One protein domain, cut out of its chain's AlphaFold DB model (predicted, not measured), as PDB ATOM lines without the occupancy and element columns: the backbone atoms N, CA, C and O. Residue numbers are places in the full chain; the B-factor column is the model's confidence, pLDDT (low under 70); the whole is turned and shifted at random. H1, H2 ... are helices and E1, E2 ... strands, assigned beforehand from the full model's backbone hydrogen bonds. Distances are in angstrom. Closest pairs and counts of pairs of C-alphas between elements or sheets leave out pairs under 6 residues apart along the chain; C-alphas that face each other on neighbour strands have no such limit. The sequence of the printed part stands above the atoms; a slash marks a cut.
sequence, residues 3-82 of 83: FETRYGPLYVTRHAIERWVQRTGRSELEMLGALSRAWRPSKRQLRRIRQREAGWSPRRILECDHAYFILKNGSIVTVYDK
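What this domain is: This is residues 3 to 82 of the 83 residues of an uncharacterized protein of Aeromonas dhakensis (UniProt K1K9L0). A five-stranded sheet, strongly twisted and curled like part of a barrel, has two helices, H1 and H2, packed over one face, about perpendicular to each other. A third helix, H3, is set off from this body, and residues 51 to 56, at its end and just after it, stick out free. The printed part has 80 residues, with named elements in the order E1, E2, H1, H2, H3, E3, E4, E5, of the mixed class, helices and strands; the mixed sheet runs E1, E2, E5, E4, E3. The whole is compact, with a radius of gyration of the C-alphas of 11.8 A and spans of 30 by 27 by 21 A.

Where its parts are: Find C-alpha 3 at (-28.945, 21.206, 0.128), where E1, residues 3 to 5, begins. E2 follows as residues 8 to 12, 12.9 A long. H1, residues 14 to 24, starts at C-alpha 14, (-21.587, 30.674, 4.639), and runs 15.5 A. H2, residues 28 to 37, measures 14.5 A, and H3, residues 43 to 52, 14.6 A. Then come E3, residues 61 to 63, E4, residues 67 to 72, 16.3 A, and E5, residues 75 to 81, 17.9 A, ending at C-alpha 81, (-8.715, 20.641, 0.569).

How they stand to each other: Look first at E1 and E2, an antiparallel hairpin, with N 3 and O 10 2.8 A apart, within hydrogen-bond range. E2 is staggered: its residues 8 to 10 pair with E1 and its residues 11 to 12 with E5, parallel, where N 76 and O 11 are 2.8 A apart. E3, E4 and E5 form a meander, each strand the antiparallel neighbour of the one before; find N 69 and O 62 at 2.8 A, and N 70 and O 78 at 2.9 A. H1 is on the sheet at a height of 6.2 A, over E5 and along it at 12 degrees on the local plane; their closest C-alphas, of Ala 16 and Thr 78, are 4.2 A apart. H2 is on the same face at a height of 7.8 A, over none of the strands, but only just, with 2 of its C-alphas falling on E2; the sheet with H2 makes two layers, helix on one face. H1 and H2 touch at 89 degrees, closest at the C-alphas of Ile 17 and Glu 28, 6.2 A. H3 is not on the sheet and is apart from H1 and H2. In H1 and H3 every O i to N i+4 pair is within hydrogen-bond range; in H2, 5 of 6.

The domain as a whole: The C-alphas of Glu 4 and Ala 54 are the two farthest apart, 31.6 A. The printed part has no cut. No link is long; H3 to E3 is short, the others tight. Mean pLDDT of the printed part is 90.4, with residues 54 to 55 under 70.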
ATOM      1  N   PHE A   3     -29.412  21.992   1.258       90.38
ATOM      2  CA  PHE A   3     -28.945  21.206   0.128       90.38
ATOM      3  C   PHE A   3     -29.276  19.730   0.332       90.38
ATOM      4  O   PHE A   3     -28.876  19.127   1.332       90.38
ATOM      5  N   GLU A   4     -29.966  19.139  -0.637       91.38
ATOM      6  CA  GLU A   4     -30.305  17.721  -0.605       91.38
ATOM      7  C   GLU A   4     -29.112  16.848  -0.985       91.38
ATOM      8  O   GLU A   4     -28.483  17.021  -2.031       91.38
ATOM      9  N   THR A   5     -28.806  15.871  -0.132       87.88
ATOM     10  CA  THR A   5     -27.785  14.859  -0.414       87.88
ATOM     11  C   THR A   5     -28.399  13.474  -0.475       87.88
ATOM     12  O   THR A   5     -29.477  13.217   0.052       87.88
ATOM     13  N   ARG A   6     -27.635  12.508  -0.992       85.56
ATOM     14  CA  ARG A   6     -27.998  11.082  -0.925       85.56
ATOM     15  C   ARG A   6     -28.223  10.541   0.499       85.56
ATOM     16  O   ARG A   6     -28.656   9.405   0.648       85.56
ATOM     17  N   TYR A   7     -27.842  11.295   1.531       86.25
ATOM     18  CA  TYR A   7     -27.968  10.921   2.940       86.25
ATOM     19  C   TYR A   7     -29.008  11.771   3.689       86.25
ATOM     20  O   TYR A   7     -29.067  11.693   4.916       86.25
ATOM     21  N   GLY A   8     -29.798  12.567   2.962       89.75
ATOM     22  CA  GLY A   8     -30.771  13.521   3.493       89.75
ATOM     23  C   GLY A   8     -30.307  14.981   3.396       89.75
ATOM     24  O   GLY A   8     -29.183  15.248   2.940       89.75
ATOM     25  N   PRO A   9     -31.152  15.919   3.847       92.88
ATOM     26  CA  PRO A   9     -30.880  17.345   3.760       92.88
ATOM     27  C   PRO A   9     -29.710  17.748   4.656       92.88
ATOM     28  O   PRO A   9     -29.548  17.261   5.780       92.88
ATOM     29  N   LEU A  10     -28.889  18.667   4.152       93.88
ATOM     30  CA  LEU A  10     -27.813  19.312   4.891       93.88
ATOM     31  C   LEU A  10     -27.866  20.828   4.729       93.88
ATOM     32  O   LEU A  10     -28.165  21.347   3.658       93.88
ATOM     33  N   TYR A  11     -27.455  21.552   5.766       95.56
ATOM     34  CA  TYR A  11     -27.282  22.998   5.691       95.56
ATOM     35  C   TYR A  11     -25.838  23.371   5.367       95.56
ATOM     36  O   TYR A  11     -24.916  23.119   6.141       95.56
ATOM     37  N   VAL A  12     -25.622  24.045   4.246       95.00
ATOM     38  CA  VAL A  12     -24.341  24.663   3.907       95.00
ATOM     39  C   VAL A  12     -24.240  26.014   4.606       95.00
ATOM     40  O   VAL A  12     -25.060  26.913   4.384       95.00
ATOM     41  N   THR A  13     -23.244  26.148   5.481       96.31
ATOM     42  CA  THR A  13     -22.946  27.421   6.145       96.31
ATOM     43  C   THR A  13     -22.185  28.348   5.203       96.31
ATOM     44  O   THR A  13     -21.386  27.895   4.384       96.31
ATOM     45  N   ARG A  14     -22.370  29.663   5.366       95.81
ATOM     46  CA  ARG A  14     -21.587  30.674   4.639       95.81
ATOM     47  C   ARG A  14     -20.081  30.473   4.828       95.81
ATOM     48  O   ARG A  14     -19.330  30.524   3.864       95.81
ATOM     49  N   HIS A  15     -19.665  30.142   6.049       96.00
ATOM     50  CA  HIS A  15     -18.267  29.853   6.350       96.00
ATOM     51  C   HIS A  15     -17.719  28.678   5.524       96.00
ATOM     52  O   HIS A  15     -16.595  28.735   5.036       96.00
ATOM     53  N   ALA A  16     -18.500  27.613   5.320       95.50
ATOM     54  CA  ALA A  16     -18.069  26.495   4.484       95.50
ATOM     55  C   ALA A  16     -17.871  26.899   3.015       95.50
ATOM     56  O   ALA A  16     -16.907  26.446   2.403       95.50
ATOM     57  N   ILE A  17     -18.735  27.769   2.482       96.19
ATOM     58  CA  ILE A  17     -18.612  28.310   1.118       96.19
ATOM     59  C   ILE A  17     -17.337  29.150   0.996       96.19
ATOM     60  O   ILE A  17     -16.518  28.908   0.115       96.19
ATOM     61  N   GLU A  18     -17.110  30.072   1.931       96.44
ATOM     62  CA  GLU A  18     -15.903  30.908   1.956       96.44
ATOM     63  C   GLU A  18     -14.627  30.053   2.026       96.44
ATOM     64  O   GLU A  18     -13.670  30.290   1.287       96.44
ATOM     65  N   ARG A  19     -14.618  29.004   2.863       95.88
ATOM     66  CA  ARG A  19     -13.473  28.086   2.974       95.88
ATOM     67  C   ARG A  19     -13.267  27.242   1.725       95.88
ATOM     68  O   ARG A  19     -12.115  26.981   1.391       95.88
ATOM     69  N   TRP A  20     -14.332  26.830   1.045       95.50
ATOM     70  CA  TRP A  20     -14.230  26.142  -0.239       95.50
ATOM     71  C   TRP A  20     -13.550  27.025  -1.282       95.50
ATOM     72  O   TRP A  20     -12.539  26.611  -1.849       95.50
ATOM     73  N   VAL A  21     -14.049  28.250  -1.472       95.69
ATOM     74  CA  VAL A  21     -13.488  29.199  -2.443       95.69
ATOM     75  C   VAL A  21     -12.022  29.481  -2.119       95.69
ATOM     76  O   VAL A  21     -11.162  29.371  -2.987       95.69
ATOM     77  N   GLN A  22     -11.715  29.759  -0.849       95.25
ATOM     78  CA  GLN A  22     -10.354  30.064  -0.410       95.25
ATOM     79  C   GLN A  22      -9.375  28.900  -0.614       95.25
ATOM     80  O   GLN A  22      -8.216  29.135  -0.940       95.25
ATOM     81  N   ARG A  23      -9.803  27.660  -0.350       92.62
ATOM     82  CA  ARG A  23      -8.901  26.499  -0.331       92.62
ATOM     83  C   ARG A  23      -8.771  25.815  -1.686       92.62
ATOM     84  O   ARG A  23      -7.716  25.283  -1.977       92.62
ATOM     85  N   THR A  24      -9.828  25.831  -2.491       92.88
ATOM     86  CA  THR A  24      -9.858  25.118  -3.777       92.88
ATOM     87  C   THR A  24      -9.767  26.054  -4.982       92.88
ATOM     88  O   THR A  24      -9.555  25.581  -6.095       92.88
ATOM     89  N   GLY A  25      -9.973  27.364  -4.792       93.75
ATOM     90  CA  GLY A  25     -10.080  28.342  -5.880       93.75
ATOM     91  C   GLY A  25     -11.355  28.211  -6.721       93.75
ATOM     92  O   GLY A  25     -11.496  28.900  -7.728       93.75
ATOM     93  N   ARG A  26     -12.279  27.325  -6.334       94.50
ATOM     94  CA  ARG A  26     -13.493  27.000  -7.090       94.50
ATOM     95  C   ARG A  26     -14.683  27.825  -6.631       94.50
ATOM     96  O   ARG A  26     -14.782  28.226  -5.474       94.50
ATOM     97  N   SER A  27     -15.630  28.022  -7.537       96.25
ATOM     98  CA  SER A  27     -16.877  28.743  -7.278       96.25
ATOM     99  C   SER A  27     -17.818  27.993  -6.322       96.25
ATOM    100  O   SER A  27     -17.708  26.781  -6.122       96.25
ATOM    101  N   GLU A  28     -18.800  28.703  -5.760       95.00
ATOM    102  CA  GLU A  28     -19.876  28.094  -4.964       95.00
ATOM    103  C   GLU A  28     -20.681  27.064  -5.773       95.00
ATOM    104  O   GLU A  28     -21.001  25.993  -5.265       95.00
ATOM    105  N   LEU A  29     -20.945  27.325  -7.058       94.44
ATOM    106  CA  LEU A  29     -21.654  26.380  -7.928       94.44
ATOM    107  C   LEU A  29     -20.892  25.049  -8.055       94.44
ATOM    108  O   LEU A  29     -21.481  23.970  -7.969       94.44
ATOM    109  N   GLU A  30     -19.566  25.113  -8.196       95.62
ATOM    110  CA  GLU A  30     -18.716  23.920  -8.193       95.62
ATOM    111  C   GLU A  30     -18.735  23.197  -6.843       95.62
ATOM    112  O   GLU A  30     -18.680  21.968  -6.824       95.62
ATOM    113  N   MET A  31     -18.869  23.921  -5.725       94.56
ATOM    114  CA  MET A  31     -19.055  23.312  -4.403       94.56
ATOM    115  C   MET A  31     -20.327  22.467  -4.364       94.56
ATOM    116  O   MET A  31     -20.283  21.318  -3.929       94.56
ATOM    117  N   LEU A  32     -21.451  23.011  -4.839       93.06
ATOM    118  CA  LEU A  32     -22.731  22.299  -4.881       93.06
ATOM    119  C   LEU A  32     -22.648  21.071  -5.800       93.06
ATOM    120  O   LEU A  32     -23.086  19.979  -5.433       93.06
ATOM    121  N   GLY A  33     -21.996  21.214  -6.957       93.75
ATOM    122  CA  GLY A  33     -21.723  20.102  -7.869       93.75
ATOM    123  C   GLY A  33     -20.759  19.053  -7.300       93.75
ATOM    124  O   GLY A  33     -20.813  17.885  -7.690       93.75
ATOM    125  N   ALA A  34     -19.859  19.433  -6.395       93.69
ATOM    126  CA  ALA A  34     -19.005  18.501  -5.667       93.69
ATOM    127  C   ALA A  34     -19.777  17.805  -4.537       93.69
ATOM    128  O   ALA A  34     -19.594  16.608  -4.323       93.69
ATOM    129  N   LEU A  35     -20.673  18.524  -3.854       92.88
ATOM    130  CA  LEU A  35     -21.521  18.000  -2.785       92.88
ATOM    131  C   LEU A  35     -22.535  16.970  -3.272       92.88
ATOM    132  O   LEU A  35     -22.706  15.948  -2.611       92.88
ATOM    133  N   SER A  36     -23.141  17.177  -4.443       91.31
ATOM    134  CA  SER A  36     -24.049  16.188  -5.045       91.31
ATOM    135  C   SER A  36     -23.358  14.839  -5.282       91.31
ATOM    136  O   SER A  36     -23.966  13.777  -5.143       91.31
ATOM    137  N   ARG A  37     -22.051  14.870  -5.567       91.75
ATOM    138  CA  ARG A  37     -21.200  13.694  -5.794       91.75
ATOM    139  C   ARG A  37     -20.426  13.252  -4.552       91.75
ATOM    140  O   ARG A  37     -19.788  12.198  -4.584       91.75
ATOM    141  N   ALA A  38     -20.522  13.979  -3.440       93.75
ATOM    142  CA  ALA A  38     -19.759  13.694  -2.231       93.75
ATOM    143  C   ALA A  38     -20.329  12.488  -1.480       93.75
ATOM    144  O   ALA A  38     -21.545  12.360  -1.299       93.75
ATOM    145  N   TRP A  39     -19.468  11.561  -1.079       94.31
ATOM    146  CA  TRP A  39     -19.843  10.289  -0.463       94.31
ATOM    147  C   TRP A  39     -19.264  10.177   0.944       94.31
ATOM    148  O   TRP A  39     -18.345  10.899   1.323       94.31
ATOM    149  N   ARG A  40     -19.831   9.287   1.760       93.38
ATOM    150  CA  ARG A  40     -19.372   9.076   3.132       93.38
ATOM    151  C   ARG A  40     -18.228   8.054   3.169       93.38
ATOM    152  O   ARG A  40     -18.459   6.908   2.778       93.38
ATOM    153  N   PRO A  41     -17.046   8.401   3.708       92.38
ATOM    154  CA  PRO A  41     -15.931   7.464   3.795       92.38
ATOM    155  C   PRO A  41     -16.252   6.231   4.638       92.38
ATOM    156  O   PRO A  41     -16.860   6.336   5.709       92.38
ATOM    157  N   SER A  42     -15.791   5.054   4.202       92.00
ATOM    158  CA  SER A  42     -15.845   3.840   5.025       92.00
ATOM    159  C   SER A  42     -15.000   3.998   6.294       92.00
ATOM    160  O   SER A  42     -14.071   4.807   6.345       92.00
ATOM    161  N   LYS A  43     -15.239   3.165   7.320       89.94
ATOM    162  CA  LYS A  43     -14.435   3.185   8.564       89.94
ATOM    163  C   LYS A  43     -12.927   3.070   8.291       89.94
ATOM    164  O   LYS A  43     -12.133   3.752   8.939       89.94
ATOM    165  N   ARG A  44     -12.527   2.236   7.320       91.00
ATOM    166  CA  ARG A  44     -11.118   2.044   6.938       91.00
ATOM    167  C   ARG A  44     -10.542   3.280   6.245       91.00
ATOM    168  O   ARG A  44      -9.419   3.663   6.562       91.00
ATOM    169  N   GLN A  45     -11.294   3.906   5.337       90.38
ATOM    170  CA  GLN A  45     -10.881   5.151   4.677       90.38
ATOM    171  C   GLN A  45     -10.772   6.295   5.685       90.38
ATOM    172  O   GLN A  45      -9.730   6.935   5.755       90.38
ATOM    173  N   LEU A  46     -11.768   6.463   6.558       89.62
ATOM    174  CA  LEU A  46     -11.743   7.477   7.610       89.62
ATOM    175  C   LEU A  46     -10.530   7.316   8.538       89.62
ATOM    176  O   LEU A  46      -9.913   8.306   8.921       89.62
ATOM    177  N   ARG A  47     -10.146   6.075   8.876       88.12
ATOM    178  CA  ARG A  47      -8.932   5.819   9.667       88.12
ATOM    179  C   ARG A  47      -7.668   6.278   8.941       88.12
ATOM    180  O   ARG A  47      -6.819   6.892   9.573       88.12
ATOM    181  N   ARG A  48      -7.552   6.007   7.636       87.88
ATOM    182  CA  ARG A  48      -6.407   6.451   6.819       87.88
ATOM    183  C   ARG A  48      -6.334   7.973   6.729       87.88
ATOM    184  O   ARG A  48      -5.257   8.528   6.889       87.88
ATOM    185  N   ILE A  49      -7.474   8.629   6.526       85.50
ATOM    186  CA  ILE A  49      -7.591  10.092   6.472       85.50
ATOM    187  C   ILE A  49      -7.072  10.716   7.778       85.50
ATOM    188  O   ILE A  49      -6.181  11.557   7.752       85.50
ATOM    189  N   ARG A  50      -7.523  10.211   8.934       84.62
ATOM    190  CA  ARG A  50      -7.065  10.673  10.261       84.62
ATOM    191  C   ARG A  50      -5.586  10.427  10.551       84.62
ATOM    192  O   ARG A  50      -5.019  11.099  11.397       84.62
ATOM    193  N   GLN A  51      -4.989   9.413   9.932       82.69
ATOM    194  CA  GLN A  51      -3.567   9.112  10.114       82.69
ATOM    195  C   GLN A  51      -2.670  10.030   9.281       82.69
ATOM    196  O   GLN A  51      -1.517  10.223   9.645       82.69
ATOM    197  N   ARG A  52      -3.182  10.566   8.165       76.25
ATOM    198  CA  ARG A  52      -2.422  11.447   7.270       76.25
ATOM    199  C   ARG A  52      -2.270  12.855   7.827       76.25
ATOM    200  O   ARG A  52      -1.211  13.447   7.674       76.25
ATOM    201  N   GLU A  53      -3.302  13.370   8.481       71.62
ATOM    202  CA  GLU A  53      -3.293  14.733   9.009       71.62
ATOM    203  C   GLU A  53      -3.202  14.709  10.535       71.62
ATOM    204  O   GLU A  53      -4.190  14.507  11.248       71.62
ATOM    205  N   ALA A  54      -1.983  14.898  11.044       63.16
ATOM    206  CA  ALA A  54      -1.722  14.957  12.475       63.16
ATOM    207  C   ALA A  54      -2.572  16.062  13.133       63.16
ATOM    208  O   ALA A  54      -2.550  17.217  12.720       63.16
ATOM    209  N   GLY A  55      -3.349  15.695  14.156       69.88
ATOM    210  CA  GLY A  55      -4.254  16.614  14.861       69.88
ATOM    211  C   GLY A  55      -5.648  16.765  14.237       69.88
ATOM    212  O   GLY A  55      -6.540  17.323  14.879       69.88
ATOM    213  N   TRP A  56      -5.898  16.207  13.050       73.38
ATOM    214  CA  TRP A  56      -7.210  16.256  12.405       73.38
ATOM    215  C   TRP A  56      -8.000  14.959  12.629       73.38
ATOM    216  O   TRP A  56      -7.645  13.875  12.169       73.38
ATOM    217  N   SER A  57      -9.110  15.051  13.370       73.31
ATOM    218  CA  SER A  57      -9.898  13.879  13.789       73.31
ATOM    219  C   SER A  57     -11.398  13.970  13.474       73.31
ATOM    220  O   SER A  57     -12.246  13.682  14.331       73.31
ATOM    221  N   PRO A  58     -11.799  14.322  12.239       78.25
ATOM    222  CA  PRO A  58     -13.208  14.505  11.946       78.25
ATOM    223  C   PRO A  58     -13.969  13.169  12.031       78.25
ATOM    224  O   PRO A  58     -13.497  12.094  11.633       78.25
ATOM    225  N   ARG A  59     -15.171  13.213  12.621       80.62
ATOM    226  CA  ARG A  59     -16.042  12.033  12.801       80.62
ATOM    227  C   ARG A  59     -17.118  11.904  11.734       80.62
ATOM    228  O   ARG A  59     -17.521  10.788  11.420       80.62
ATOM    229  N   ARG A  60     -17.597  13.024  11.202       89.56
ATOM    230  CA  ARG A  60     -18.666  13.064  10.206       89.56
ATOM    231  C   ARG A  60     -18.188  13.937   9.058       89.56
ATOM    232  O   ARG A  60     -18.086  15.147   9.226       89.56
ATOM    233  N   ILE A  61     -17.851  13.301   7.944       93.94
ATOM    234  CA  ILE A  61     -17.431  13.993   6.728       93.94
ATOM    235  C   ILE A  61     -18.140  13.416   5.516       93.94
ATOM    236  O   ILE A  61     -18.490  12.230   5.514       93.94
ATOM    237  N   LEU A  62     -18.308  14.261   4.507       94.38
ATOM    238  CA  LEU A  62     -18.467  13.829   3.126       94.38
ATOM    239  C   LEU A  62     -17.172  14.118   2.376       94.38
ATOM    240  O   LEU A  62     -16.472  15.081   2.670       94.38
ATOM    241  N   GLU A  63     -16.857  13.270   1.417       94.12
ATOM    242  CA  GLU A  63     -15.645  13.324   0.618       94.12
ATOM    243  C   GLU A  63     -16.029  13.481  -0.854       94.12
ATOM    244  O   GLU A  63     -16.854  12.722  -1.360       94.12
ATOM    245  N   CYS A  64     -15.433  14.455  -1.537       92.62
ATOM    246  CA  CYS A  64     -15.422  14.542  -2.999       92.62
ATOM    247  C   CYS A  64     -13.977  14.442  -3.500       92.62
ATOM    248  O   CYS A  64     -13.055  14.307  -2.699       92.62
ATOM    249  N   ASP A  65     -13.756  14.515  -4.810       89.81
ATOM    250  CA  ASP A  65     -12.409  14.399  -5.386       89.81
ATOM    251  C   ASP A  65     -11.455  15.494  -4.894       89.81
ATOM    252  O   ASP A  65     -10.276  15.226  -4.690       89.81
ATOM    253  N   HIS A  66     -11.981  16.688  -4.619       89.69
ATOM    254  CA  HIS A  66     -11.185  17.864  -4.264       89.69
ATOM    255  C   HIS A  66     -11.061  18.090  -2.757       89.69
ATOM    256  O   HIS A  66     -10.054  18.603  -2.299       89.69
ATOM    257  N   ALA A  67     -12.069  17.728  -1.962       92.62
ATOM    258  CA  ALA A  67     -12.136  18.184  -0.580       92.62
ATOM    259  C   ALA A  67     -12.886  17.233   0.359       92.62
ATOM    260  O   ALA A  67     -13.621  16.327  -0.049       92.62
ATOM    261  N   TYR A  68     -12.737  17.504   1.653       93.88
ATOM    262  CA  TYR A  68     -13.503  16.923   2.742       93.88
ATOM    263  C   TYR A  68     -14.444  17.966   3.349       93.88
ATOM    264  O   TYR A  68     -14.010  18.970   3.920       93.88
ATOM    265  N   PHE A  69     -15.743  17.700   3.288       94.56
ATOM    266  CA  PHE A  69     -16.787  18.510   3.908       94.56
ATOM    267  C   PHE A  69     -17.019  18.046   5.341       94.56
ATOM    268  O   PHE A  69     -17.408  16.900   5.571       94.56
ATOM    269  N   ILE A  70     -16.808  18.927   6.318       93.38
ATOM    270  CA  ILE A  70     -16.995  18.602   7.733       93.38
ATOM    271  C   ILE A  70     -18.439  18.838   8.141       93.38
ATOM    272  O   ILE A  70     -18.958  19.944   8.002       93.38
ATOM    273  N   LEU A  71     -19.057  17.810   8.719       93.81
ATOM    274  CA  LEU A  71     -20.438  17.845   9.180       93.81
ATOM    275  C   LEU A  71     -20.521  18.031  10.698       93.81
ATOM    276  O   LEU A  71     -19.886  17.301  11.466       93.81
ATOM    277  N   LYS A  72     -21.400  18.929  11.140       92.56
ATOM    278  CA  LYS A  72     -21.810  19.088  12.540       92.56
ATOM    279  C   LYS A  72     -23.300  19.421  12.585       92.56
ATOM    280  O   LYS A  72     -23.725  20.380  11.962       92.56
ATOM    281  N   ASN A  73     -24.077  18.621  13.316       91.62
ATOM    282  CA  ASN A  73     -25.515  18.834  13.543       91.62
ATOM    283  C   ASN A  73     -26.342  19.070  12.262       91.62
ATOM    284  O   ASN A  73     -27.160  19.977  12.220       91.62
ATOM    285  N   GLY A  74     -26.108  18.275  11.211       90.56
ATOM    286  CA  GLY A  74     -26.817  18.428   9.930       90.56
ATOM    287  C   GLY A  74     -26.287  19.562   9.048       90.56
ATOM    288  O   GLY A  74     -26.808  19.778   7.963       90.56
ATOM    289  N   SER A  75     -25.221  20.246   9.466       93.94
ATOM    290  CA  SER A  75     -24.634  21.353   8.715       93.94
ATOM    291  C   SER A  75     -23.215  21.054   8.257       93.94
ATOM    292  O   SER A  75     -22.422  20.460   8.991       93.94
ATOM    293  N   ILE A  76     -22.866  21.531   7.067       94.69
ATOM    294  CA  ILE A  76     -21.488  21.619   6.594       94.69
ATOM    295  C   ILE A  76     -20.876  22.876   7.196       94.69
ATOM    296  O   ILE A  76     -21.242  23.999   6.841       94.69
ATOM    297  N   VAL A  77     -19.947  22.678   8.128       94.00
ATOM    298  CA  VAL A  77     -19.351  23.770   8.909       94.00
ATOM    299  C   VAL A  77     -18.030  24.258   8.346       94.00
ATOM    300  O   VAL A  77     -17.676  25.403   8.570       94.00
ATOM    301  N   THR A  78     -17.281  23.419   7.634       93.06
ATOM    302  CA  THR A  78     -16.021  23.820   7.001       93.06
ATOM    303  C   THR A  78     -15.615  22.801   5.936       93.06
ATOM    304  O   THR A  78     -16.174  21.702   5.882       93.06
ATOM    305  N   VAL A  79     -14.644  23.158   5.097       92.44
ATOM    306  CA  VAL A  79     -14.176  22.339   3.971       92.44
ATOM    307  C   VAL A  79     -12.662  22.287   3.973       92.44
ATOM    308  O   VAL A  79     -12.052  23.348   4.009       92.44
ATOM    309  N   TYR A  80     -12.057  21.101   3.955       90.12
ATOM    310  CA  TYR A  80     -10.604  20.893   3.867       90.12
ATOM    311  C   TYR A  80     -10.223  20.424   2.473       90.12
ATOM    312  O   TYR A  80     -10.831  19.479   1.984       90.12
ATOM    313  N   ASP A  81      -9.252  21.088   1.853       87.00
ATOM    314  CA  ASP A  81      -8.715  20.641   0.569       87.00
ATOM    315  C   ASP A  81      -7.918  19.347   0.750       87.00
ATOM    316  O   ASP A  81      -7.398  19.076   1.834       87.00
ATOM    317  N   LYS A  82      -7.901  18.518  -0.288       85.69
ATOM    318  CA  LYS A  82      -7.166  17.250  -0.294       85.69
ATOM    319  C   LYS A  82      -5.725  17.378  -0.780       85.69
ATOM    320  O   LYS A  82      -4.990  16.393  -0.643       85.69
TER     321      LYS A  82